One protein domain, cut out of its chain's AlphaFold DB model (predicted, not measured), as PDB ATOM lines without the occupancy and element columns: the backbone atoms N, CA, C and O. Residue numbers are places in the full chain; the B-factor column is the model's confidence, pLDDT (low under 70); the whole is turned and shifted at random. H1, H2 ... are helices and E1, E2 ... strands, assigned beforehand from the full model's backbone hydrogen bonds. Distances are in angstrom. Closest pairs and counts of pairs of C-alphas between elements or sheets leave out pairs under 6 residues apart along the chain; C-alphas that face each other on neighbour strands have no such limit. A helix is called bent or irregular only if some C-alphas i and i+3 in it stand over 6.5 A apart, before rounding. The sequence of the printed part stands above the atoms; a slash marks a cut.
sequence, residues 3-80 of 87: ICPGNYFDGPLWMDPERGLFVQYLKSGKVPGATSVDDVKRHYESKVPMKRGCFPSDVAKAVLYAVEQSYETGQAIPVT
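AT A GLANCE: This is residues 3 to 80 of the 87 residues of an uncharacterized protein of Clostridia bacterium (UniProt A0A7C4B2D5). The model is a loose rod of two lobes: the short helices H1, H2 and H3 make one lobe, and the longer helix H4 packed against a small parallel pair of strands, E1 and E2, makes the other. Two stretches without a named element, residues 6 to 11 and residues 47 to 55, run between the lobes, and residues 67 to 74, of which 67 and 68 belong to H4, stick out at the far end of the H4 lobe. The printed part has 78 residues, with four named helices and two named strands in the order E1, H1, H2, H3, H4, E2; the sheet's order is E1, E2, and the class is mostly helix. The whole is loose, with a radius of gyration of the C-alphas of 15.4 A, and the C-alphas span 49 by 22 by 18 A.

IN THESE COORDINATES: The printed part opens with E1, residues 3 to 5, whose first C-alpha, that of Ile 3, is at (186.107, 148.468, 303.845). After a short link comes H1, residues 12 to 15, and after a tight link H2, residues 21 to 27, which measures 9.7 A from first to last C-alpha. H3, residues 37 to 46, is 14.3 A long and begins with the C-alpha of Val 37 at (182.809, 173.868, 292.195). H4, residues 56 to 68, is the longest helix at 18.5 A. E2, residues 76 to 79, is 9.6 A long and ends with the C-alpha of Val 79 at (184.726, 150.321, 297.304). None of the helices is bent or irregular.

HOW THE PARTS SIT: E1 and E2 are parallel neighbours, with 34 degrees between their directions. The C-alphas of Ile 3 and Ile 77 face each other at 5.0 A, and those of Pro 5 and Val 79 at 4.5 A. Across this pair, N 4 and O 77 are within hydrogen-bond range at 2.9 A, and so are N 79 and O 4 at 2.9 A. The closest C-alphas of E1 and H4 are those of Pro 5 and Val 59, 6.7 A apart. The closest C-alphas of H4 and E2 are those of Val 59 and Val 79, 6.6 A apart. H1 and H2 touch only at the corner by their link, the closest C-alphas being those of Trp 14 and Leu 21 at 4.6 A. H2 and H3 touch, the closest C-alphas being those of Phe 22 and Val 37 at 5.5 A. Their lines stand at a steep tilt of 60 degrees, opposite ways. H4 touches no helix; it is apart from H1, H2 and H3. H1 and H3 are apart too. E1, the four helices and E2 form a strand-helix-strand unit, two parallel neighbour strands with helices between them along the chain. In H2, H3 and H4 every O i to N i+4 pair is within hydrogen-bond range, while H1, with four residues, is too short for such a pair, and its one O i to N i+3 pair is not within range.

THE WHOLE: The two C-alphas farthest apart are those of Thr 35 and Ser 70, at 49.4 A. The C-alphas of Ile 3 and Thr 80, the first and last printed, are 9.9 A apart. Without residues 67 to 74, which stand free, the remaining 70 residues span 40 by 23 by 16 A. The printed part has no cut and no long link. The mean pLDDT of the printed part is 97.4, and no printed residue is under 70.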
ATOM      1  N   ILE A   3     186.759 147.881 305.020       98.31
ATOM      2  CA  ILE A   3     186.107 148.468 303.845       98.31
ATOM      3  C   ILE A   3     186.834 149.762 303.489       98.31
ATOM      4  O   ILE A   3     186.973 150.648 304.332       98.31
ATOM      5  N   CYS A   4     187.292 149.874 302.245       98.12
ATOM      6  CA  CYS A   4     188.101 150.987 301.755       98.12
ATOM      7  C   CYS A   4     187.299 151.809 300.730       98.12
ATOM      8  O   CYS A   4     187.416 151.562 299.524       98.12
ATOM      9  N   PRO A   5     186.445 152.750 301.172       98.06
ATOM     10  CA  PRO A   5     185.603 153.524 300.274       98.06
ATOM     11  C   PRO A   5     186.392 154.565 299.479       98.06
ATOM     12  O   PRO A   5     187.380 155.131 299.946       98.06
ATOM     13  N   GLY A   6     185.901 154.857 298.275       97.69
ATOM     14  CA  GLY A   6     186.238 156.074 297.549       97.69
ATOM     15  C   GLY A   6     185.587 157.311 298.178       97.69
ATOM     16  O   GLY A   6     184.978 157.265 299.247       97.69
ATOM     17  N   ASN A   7     185.684 158.443 297.485       97.88
ATOM     18  CA  ASN A   7     185.154 159.704 297.993       97.88
ATOM     19  C   ASN A   7     183.621 159.727 297.974       97.88
ATOM     20  O   ASN A   7     183.004 159.492 296.932       97.88
ATOM     21  N   TYR A   8     183.013 160.087 299.106       96.56
ATOM     22  CA  TYR A   8     181.584 160.380 299.183       96.56
ATOM     23  C   TYR A   8     181.326 161.833 298.777       96.56
ATOM     24  O   TYR A   8     181.225 162.718 299.628       96.56
ATOM     25  N   PHE A   9     181.274 162.079 297.465       96.94
ATOM     26  CA  PHE A   9     181.183 163.436 296.926       96.94
ATOM     27  C   PHE A   9     179.923 164.175 297.344       96.94
ATOM     28  O   PHE A   9     180.018 165.376 297.521       96.94
ATOM     29  N   ASP A  10     178.799 163.487 297.548       93.00
ATOM     30  CA  ASP A  10     177.532 164.117 297.940       93.00
ATOM     31  C   ASP A  10     177.403 164.314 299.466       93.00
ATOM     32  O   ASP A  10     176.409 164.842 299.959       93.00
ATOM     33  N   GLY A  11     178.420 163.901 300.231       94.06
ATOM     34  CA  GLY A  11     178.465 164.068 301.678       94.06
ATOM     35  C   GLY A  11     178.815 165.498 302.116       94.06
ATOM     36  O   GLY A  11     179.449 166.247 301.366       94.06
ATOM     37  N   PRO A  12     178.496 165.869 303.372       94.06
ATOM     38  CA  PRO A  12     178.704 167.225 303.887       94.06
ATOM     39  C   PRO A  12     180.180 167.643 303.892       94.06
ATOM     40  O   PRO A  12     180.491 168.810 303.698       94.06
ATOM     41  N   LEU A  13     181.113 166.694 304.028       96.31
ATOM     42  CA  LEU A  13     182.544 166.988 303.912       96.31
ATOM     43  C   LEU A  13     182.910 167.570 302.534       96.31
ATOM     44  O   LEU A  13     183.802 168.409 302.439       96.31
ATOM     45  N   TRP A  14     182.248 167.123 301.466       97.62
ATOM     46  CA  TRP A  14     182.574 167.508 300.094       97.62
ATOM     47  C   TRP A  14     181.699 168.651 299.571       97.62
ATOM     48  O   TRP A  14     182.255 169.610 299.034       97.62
ATOM     49  N   MET A  15     180.374 168.568 299.746       94.88
ATOM     50  CA  MET A  15     179.411 169.497 299.125       94.88
ATOM     51  C   MET A  15     178.971 170.670 299.990       94.88
ATOM     52  O   MET A  15     178.189 171.484 299.503       94.88
ATOM     53  N   ASP A  16     179.417 170.775 301.245       97.12
ATOM     54  CA  ASP A  16     179.063 171.944 302.050       97.12
ATOM     55  C   ASP A  16     179.440 173.243 301.292       97.12
ATOM     56  O   ASP A  16     180.581 173.380 300.831       97.12
ATOM     57  N   PRO A  17     178.492 174.182 301.110       94.69
ATOM     58  CA  PRO A  17     178.664 175.324 300.211       94.69
ATOM     59  C   PRO A  17     179.664 176.366 300.730       94.69
ATOM     60  O   PRO A  17     180.095 177.236 299.973       94.69
ATOM     61  N   GLU A  18     180.068 176.286 301.999       94.75
ATOM     62  CA  GLU A  18     181.012 177.221 302.613       94.75
ATOM     63  C   GLU A  18     182.335 176.545 302.984       94.75
ATOM     64  O   GLU A  18     183.419 177.083 302.724       94.75
ATOM     65  N   ARG A  19     182.235 175.364 303.596       96.00
ATOM     66  CA  ARG A  19     183.319 174.608 304.231       96.00
ATOM     67  C   ARG A  19     183.630 173.298 303.517       96.00
ATOM     68  O   ARG A  19     184.571 172.620 303.926       96.00
ATOM     69  N   GLY A  20     182.899 172.935 302.469       97.75
ATOM     70  CA  GLY A  20     183.105 171.688 301.738       97.75
ATOM     71  C   GLY A  20     184.427 171.661 300.977       97.75
ATOM     72  O   GLY A  20     184.948 172.691 300.536       97.75
ATOM     73  N   LEU A  21     184.979 170.462 300.791       98.12
ATOM     74  CA  LEU A  21     186.247 170.273 300.087       98.12
ATOM     75  C   LEU A  21     186.217 170.815 298.656       98.12
ATOM     76  O   LEU A  21     187.233 171.342 298.211       98.12
ATOM     77  N   PHE A  22     185.085 170.766 297.945       98.25
ATOM     78  CA  PHE A  22     185.027 171.346 296.601       98.25
ATOM     79  C   PHE A  22     185.261 172.859 296.606       98.25
ATOM     80  O   PHE A  22     186.025 173.369 295.786       98.25
ATOM     81  N   VAL A  23     184.666 173.569 297.567       98.00
ATOM     82  CA  VAL A  23     184.839 175.017 297.737       98.00
ATOM     83  C   VAL A  23     186.274 175.337 298.139       98.00
ATOM     84  O   VAL A  23     186.886 176.247 297.580       98.00
ATOM     85  N   GLN A  24     186.837 174.571 299.075       98.19
ATOM     86  CA  GLN A  24     188.229 174.741 299.497       98.19
ATOM     87  C   GLN A  24     189.204 174.512 298.335       98.19
ATOM     88  O   GLN A  24     190.136 175.289 298.151       98.19
ATOM     89  N   TYR A  25     188.977 173.476 297.527       98.19
ATOM     90  CA  TYR A  25     189.850 173.107 296.411       98.19
ATOM     91  C   TYR A  25     189.753 174.079 295.239       98.19
ATOM     92  O   TYR A  25     190.767 174.319 294.581       98.19
ATOM     93  N   LEU A  26     188.576 174.664 295.004       98.19
ATOM     94  CA  LEU A  26     188.420 175.771 294.066       98.19
ATOM     95  C   LEU A  26     189.208 176.997 294.549       98.19
ATOM     96  O   LEU A  26     190.048 177.513 293.818       98.19
ATOM     97  N   LYS A  27     188.996 177.420 295.804       97.69
ATOM     98  CA  LYS A  27     189.657 178.600 296.394       97.69
ATOM     99  C   LYS A  27     191.180 178.476 296.425       97.69
ATOM    100  O   LYS A  27     191.875 179.463 296.219       97.69
ATOM    101  N   SER A  28     191.702 177.277 296.675       98.00
ATOM    102  CA  SER A  28     193.144 177.034 296.718       98.00
ATOM    103  C   SER A  28     193.772 176.805 295.337       98.00
ATOM    104  O   SER A  28     194.965 176.525 295.272       98.00
ATOM    105  N   GLY A  29     192.990 176.810 294.250       97.25
ATOM    106  CA  GLY A  29     193.487 176.501 292.904       97.25
ATOM    107  C   GLY A  29     194.007 175.067 292.747       97.25
ATOM    108  O   GLY A  29     194.903 174.817 291.944       97.25
ATOM    109  N   LYS A  30     193.480 174.104 293.522       97.38
ATOM    110  CA  LYS A  30     193.985 172.716 293.544       97.38
ATOM    111  C   LYS A  30     193.776 171.980 292.218       97.38
ATOM    112  O   LYS A  30     194.515 171.047 291.906       97.38
ATOM    113  N   VAL A  31     192.746 172.364 291.467       97.75
ATOM    114  CA  VAL A  31     192.456 171.841 290.130       97.75
ATOM    115  C   VAL A  31     192.788 172.937 289.116       97.75
ATOM    116  O   VAL A  31     192.052 173.923 289.045       97.75
ATOM    117  N   PRO A  32     193.888 172.804 288.349       96.88
ATOM    118  CA  PRO A  32     194.253 173.788 287.338       96.88
ATOM    119  C   PRO A  32     193.121 174.005 286.332       96.88
ATOM    120  O   PRO A  32     192.570 173.045 285.799       96.88
ATOM    121  N   GLY A  33     192.778 175.268 286.078       96.44
ATOM    122  CA  GLY A  33     191.728 175.644 285.128       96.44
ATOM    123  C   GLY A  33     190.289 175.505 285.640       96.44
ATOM    124  O   GLY A  33     189.370 175.832 284.899       96.44
ATOM    125  N   ALA A  34     190.068 175.064 286.884       97.88
ATOM    126  CA  ALA A  34     188.729 175.056 287.468       97.88
ATOM    127  C   ALA A  34     188.245 176.486 287.753       97.88
ATOM    128  O   ALA A  34     188.935 177.268 288.405       97.88
ATOM    129  N   THR A  35     187.036 176.801 287.295       97.81
ATOM    130  CA  THR A  35     186.380 178.104 287.511       97.81
ATOM    131  C   THR A  35     185.157 177.996 288.417       97.81
ATOM    132  O   THR A  35     184.656 178.998 288.922       97.81
ATOM    133  N   SER A  36     184.696 176.770 288.663       98.00
ATOM    134  CA  SER A  36     183.512 176.460 289.453       98.00
ATOM    135  C   SER A  36     183.727 175.235 290.344       98.00
ATOM    136  O   SER A  36     184.618 174.414 290.114       98.00
ATOM    137  N   VAL A  37     182.874 175.084 291.362       97.44
ATOM    138  CA  VAL A  37     182.809 173.868 292.195       97.44
ATOM    139  C   VAL A  37     182.523 172.636 291.332       97.44
ATOM    140  O   VAL A  37     183.120 171.582 291.550       97.44
ATOM    141  N   ASP A  38     181.693 172.787 290.299       97.31
ATOM    142  CA  ASP A  38     181.369 171.703 289.377       97.31
ATOM    143  C   ASP A  38     182.574 171.258 288.540       97.31
ATOM    144  O   ASP A  38     182.716 170.067 288.273       97.31
ATOM    145  N   ASP A  39     183.476 172.171 288.156       98.12
ATOM    146  CA  ASP A  39     184.734 171.800 287.489       98.12
ATOM    147  C   ASP A  39     185.598 170.923 288.399       98.12
ATOM    148  O   ASP A  39     186.142 169.906 287.963       98.12
ATOM    149  N   VAL A  40     185.684 171.281 289.684       98.25
ATOM    150  CA  VAL A  40     186.401 170.481 290.682       98.25
ATOM    151  C   VAL A  40     185.732 169.113 290.840       98.25
ATOM    152  O   VAL A  40     186.428 168.097 290.800       98.25
ATOM    153  N   LYS A  41     184.400 169.055 290.969       97.69
ATOM    154  CA  LYS A  41     183.655 167.792 291.081       97.69
ATOM    155  C   LYS A  41     183.891 166.894 289.866       97.69
ATOM    156  O   LYS A  41     184.355 165.767 290.040       97.69
ATOM    157  N   ARG A  42     183.702 167.418 288.648       97.81
ATOM    158  CA  ARG A  42     183.950 166.691 287.389       97.81
ATOM    159  C   ARG A  42     185.381 166.175 287.286       97.81
ATOM    160  O   ARG A  42     185.594 165.036 286.874       97.81
ATOM    161  N   HIS A  43     186.372 166.976 287.684       98.00
ATOM    162  CA  HIS A  43     187.771 166.543 287.703       98.00
ATOM    163  C   HIS A  43     187.972 165.317 288.595       98.00
ATOM    164  O   HIS A  43     188.597 164.344 288.176       98.00
ATOM    165  N   TYR A  44     187.422 165.323 289.809       97.44
ATOM    166  CA  TYR A  44     187.548 164.191 290.727       97.44
ATOM    167  C   TYR A  44     186.720 162.971 290.299       97.44
ATOM    168  O   TYR A  44     187.219 161.852 290.401       97.44
ATOM    169  N   GLU A  45     185.517 163.156 289.755       97.69
ATOM    170  CA  GLU A  45     184.716 162.065 289.181       97.69
ATOM    171  C   GLU A  45     185.401 161.425 287.972       97.69
ATOM    172  O   GLU A  45     185.353 160.208 287.807       97.69
ATOM    173  N   SER A  46     186.110 162.210 287.154       97.69
ATOM    174  CA  SER A  46     186.835 161.685 285.992       97.69
ATOM    175  C   SER A  46     187.949 160.700 286.368       97.69
ATOM    176  O   SER A  46     188.244 159.799 285.579       97.69
ATOM    177  N   LYS A  47     188.511 160.830 287.582       97.38
ATOM    178  CA  LYS A  47     189.525 159.927 288.153       97.38
ATOM    179  C   LYS A  47     188.948 158.601 288.643       97.38
ATOM    180  O   LYS A  47     189.709 157.674 288.901       97.38
ATOM    181  N   VAL A  48     187.627 158.505 288.775       98.38
ATOM    182  CA  VAL A  48     186.931 157.263 289.108       98.38
ATOM    183  C   VAL A  48     186.489 156.600 287.799       98.38
ATOM    184  O   VAL A  48     185.748 157.221 287.036       98.38
ATOM    185  N   PRO A  49     186.889 155.352 287.499       98.25
ATOM    186  CA  PRO A  49     186.432 154.650 286.297       98.25
ATOM    187  C   PRO A  49     184.908 154.609 286.137       98.25
ATOM    188  O   PRO A  49     184.412 154.831 285.037       98.25
ATOM    189  N   MET A  50     184.162 154.432 287.232       97.81
ATOM    190  CA  MET A  50     182.691 154.469 287.239       97.81
ATOM    191  C   MET A  50     182.065 155.874 287.120       97.81
ATOM    192  O   MET A  50     180.842 155.981 287.127       97.81
ATOM    193  N   LYS A  51     182.865 156.946 287.021       97.31
ATOM    194  CA  LYS A  51     182.415 158.336 286.796       97.31
ATOM    195  C   LYS A  51     181.390 158.862 287.810       97.31
ATOM    196  O   LYS A  51     180.524 159.658 287.467       97.31
ATOM    197  N   ARG A  52     181.502 158.422 289.065       97.31
ATOM    198  CA  ARG A  52     180.689 158.899 290.193       97.31
ATOM    199  C   ARG A  52     181.423 158.746 291.521       97.31
ATOM    200  O   ARG A  52     182.383 157.981 291.615       97.31
ATOM    201  N   GLY A  53     180.932 159.427 292.553       97.31
ATOM    202  CA  GLY A  53     181.347 159.199 293.939       97.31
ATOM    203  C   GLY A  53     180.823 157.881 294.515       97.31
ATOM    204  O   GLY A  53     179.934 157.241 293.950       97.31
ATOM    205  N   CYS A  54     181.380 157.486 295.658       98.06
ATOM    206  CA  CYS A  54     180.890 156.371 296.467       98.06
ATOM    207  C   CYS A  54     179.649 156.804 297.258       98.06
ATOM    208  O   CYS A  54     179.646 157.901 297.808       98.06
ATOM    209  N   PHE A  55     178.620 155.960 297.349       97.56
ATOM    210  CA  PHE A  55     177.441 156.208 298.185       97.56
ATOM    211  C   PHE A  55     177.470 155.372 299.473       97.56
ATOM    212  O   PHE A  55     178.027 154.271 299.475       97.56
ATOM    213  N   PRO A  56     176.777 155.798 300.550       96.81
ATOM    214  CA  PRO A  56     176.607 154.979 301.752       96.81
ATOM    215  C   PRO A  56     176.053 153.581 301.448       96.81
ATOM    216  O   PRO A  56     176.462 152.605 302.068       96.81
ATOM    217  N   SER A  57     175.183 153.461 300.440       98.12
ATOM    218  CA  SER A  57     174.653 152.175 299.982       98.12
ATOM    219  C   SER A  57     175.710 151.253 299.368       98.12
ATOM    220  O   SER A  57     175.564 150.038 299.455       98.12
ATOM    221  N   ASP A  58     176.756 151.795 298.733       98.31
ATOM    222  CA  ASP A  58     177.858 150.986 298.199       98.31
ATOM    223  C   ASP A  58     178.689 150.402 299.353       98.31
ATOM    224  O   ASP A  58     179.006 149.213 299.359       98.31
ATOM    225  N   VAL A  59     178.969 151.221 300.375       98.19
ATOM    226  CA  VAL A  59     179.682 150.797 301.591       98.19
ATOM    227  C   VAL A  59     178.876 149.761 302.367       98.19
ATOM    228  O   VAL A  59     179.421 148.730 302.749       98.19
ATOM    229  N   ALA A  60     177.575 149.992 302.558       98.44
ATOM    230  CA  ALA A  60     176.696 149.066 303.265       98.44
ATOM    231  C   ALA A  60     176.685 147.674 302.614       98.44
ATOM    232  O   ALA A  60     176.802 146.672 303.313       98.44
ATOM    233  N   LYS A  61     176.624 147.599 301.277       98.56
ATOM    234  CA  LYS A  61     176.701 146.322 300.548       98.56
ATOM    235  C   LYS A  61     178.023 145.594 300.791       98.56
ATOM    236  O   LYS A  61     178.011 144.387 300.997       98.56
ATOM    237  N   ALA A  62     179.144 146.314 300.801       98.31
ATOM    238  CA  ALA A  62     180.452 145.717 301.067       98.31
ATOM    239  C   ALA A  62     180.599 145.237 302.522       98.31
ATOM    240  O   ALA A  62     181.204 144.197 302.765       98.31
ATOM    241  N   VAL A  63     180.010 145.958 303.484       98.50
ATOM    242  CA  VAL A  63     179.931 145.506 304.883       98.50
ATOM    243  C   VAL A  63     179.127 144.212 304.979       98.50
ATOM    244  O   VAL A  63     179.606 143.262 305.587       98.50
ATOM    245  N   LEU A  64     177.943 144.153 304.359       98.50
ATOM    246  CA  LEU A  64     177.106 142.949 304.369       98.50
ATOM    247  C   LEU A  64     177.828 141.756 303.726       98.50
ATOM    248  O   LEU A  64     177.892 140.697 304.340       98.50
ATOM    249  N   TYR A  65     178.470 141.959 302.570       98.12
ATOM    250  CA  TYR A  65     179.334 140.952 301.939       98.12
ATOM    251  C   TYR A  65     180.402 140.421 302.910       98.12
ATOM    252  O   TYR A  65     180.551 139.213 303.076       98.12
ATOM    253  N   ALA A  66     181.126 141.321 303.582       98.06
ATOM    254  CA  ALA A  66     182.213 140.941 304.480       98.06
ATOM    255  C   ALA A  66     181.725 140.221 305.747       98.06
ATOM    256  O   ALA A  66     182.471 139.420 306.304       98.06
ATOM    257  N   VAL A  67     180.509 140.525 306.214       97.94
ATOM    258  CA  VAL A  67     179.882 139.883 307.380       97.94
ATOM    259  C   VAL A  67     179.388 138.474 307.049       97.94
ATOM    260  O   VAL A  67     179.497 137.587 307.890       97.94
ATOM    261  N   GLU A  68     178.858 138.251 305.846       97.88
ATOM    262  CA  GLU A  68     178.334 136.941 305.429       97.88
ATOM    263  C   GLU A  68     179.436 135.941 305.041       97.88
ATOM    264  O   GLU A  68     179.222 134.727 305.041       97.88
ATOM    265  N   GLN A  69     180.634 136.425 304.720       97.44
ATOM    266  CA  GLN A  69     181.729 135.582 304.265       97.44
ATOM    267  C   GLN A  69     182.405 134.819 305.421       97.44
ATOM    268  O   GLN A  69     182.943 135.408 306.355       97.44
ATOM    269  N   SER A  70     182.434 133.485 305.327       97.38
ATOM    270  CA  SER A  70     182.925 132.591 306.393       97.38
ATOM    271  C   SER A  70     184.406 132.209 306.285       97.38
ATOM    272  O   SER A  70     184.978 131.730 307.262       97.38
ATOM    273  N   TYR A  71     185.042 132.389 305.123       97.19
ATOM    274  CA  TYR A  71     186.432 131.959 304.892       97.19
ATOM    275  C   TYR A  71     187.331 133.069 304.322       97.19
ATOM    276  O   TYR A  71     188.363 132.804 303.712       97.19
ATOM    277  N   GLU A  72     186.954 134.330 304.535       97.06
ATOM    278  CA  GLU A  72     187.735 135.505 304.138       97.06
ATOM    279  C   GLU A  72     188.117 136.323 305.372       97.06
ATOM    280  O   GLU A  72     187.266 136.840 306.096       97.06
ATOM    281  N   THR A  73     189.417 136.485 305.600       97.44
ATOM    282  CA  THR A  73     189.939 137.350 306.660       97.44
ATOM    283  C   THR A  73     191.152 138.137 306.174       97.44
ATOM    284  O   THR A  73     191.759 137.810 305.152       97.44
ATOM    285  N   GLY A  74     191.499 139.203 306.899       96.88
ATOM    286  CA  GLY A  74     192.650 140.056 306.595       96.88
ATOM    287  C   GLY A  74     192.542 140.903 305.319       96.88
ATOM    288  O   GLY A  74     193.538 141.504 304.930       96.88
ATOM    289  N   GLN A  75     191.375 140.985 304.672       96.94
ATOM    290  CA  GLN A  75     191.225 141.696 303.398       96.94
ATOM    291  C   GLN A  75     191.006 143.200 303.566       96.94
ATOM    292  O   GLN A  75     190.330 143.643 304.500       96.94
ATOM    293  N   ALA A  76     191.519 143.967 302.604       97.19
ATOM    294  CA  ALA A  76     191.153 145.355 302.352       97.19
ATOM    295  C   ALA A  76     190.244 145.388 301.116       97.19
ATOM    296  O   ALA A  76     190.705 145.159 300.002       97.19
ATOM    297  N   ILE A  77     188.950 145.627 301.319       97.62
ATOM    298  CA  ILE A  77     187.918 145.516 300.285       97.62
ATOM    299  C   ILE A  77     187.725 146.895 299.637       97.62
ATOM    300  O   ILE A  77     187.174 147.796 300.283       97.62
ATOM    301  N   PRO A  78     188.165 147.107 298.381       97.94
ATOM    302  CA  PRO A  78     188.033 148.398 297.721       97.94
ATOM    303  C   PRO A  78     186.582 148.661 297.300       97.94
ATOM    304  O   PRO A  78     185.993 147.915 296.523       97.94
ATOM    305  N   VAL A  79     186.030 149.791 297.742       98.31
ATOM    306  CA  VAL A  79     184.726 150.321 297.304       98.31
ATOM    307  C   VAL A  79     184.960 151.680 296.646       98.31
ATOM    308  O   VAL A  79     184.508 152.726 297.106       98.31
ATOM    309  N   THR A  80     185.774 151.671 295.591       98.31
ATOM    310  CA  THR A  80     186.412 152.875 295.027       98.31
ATOM    311  C   THR A  80     185.957 153.207 293.604       98.31
ATOM    312  O   THR A  80     186.546 154.068 292.957       98.31
TER     313      THR A  80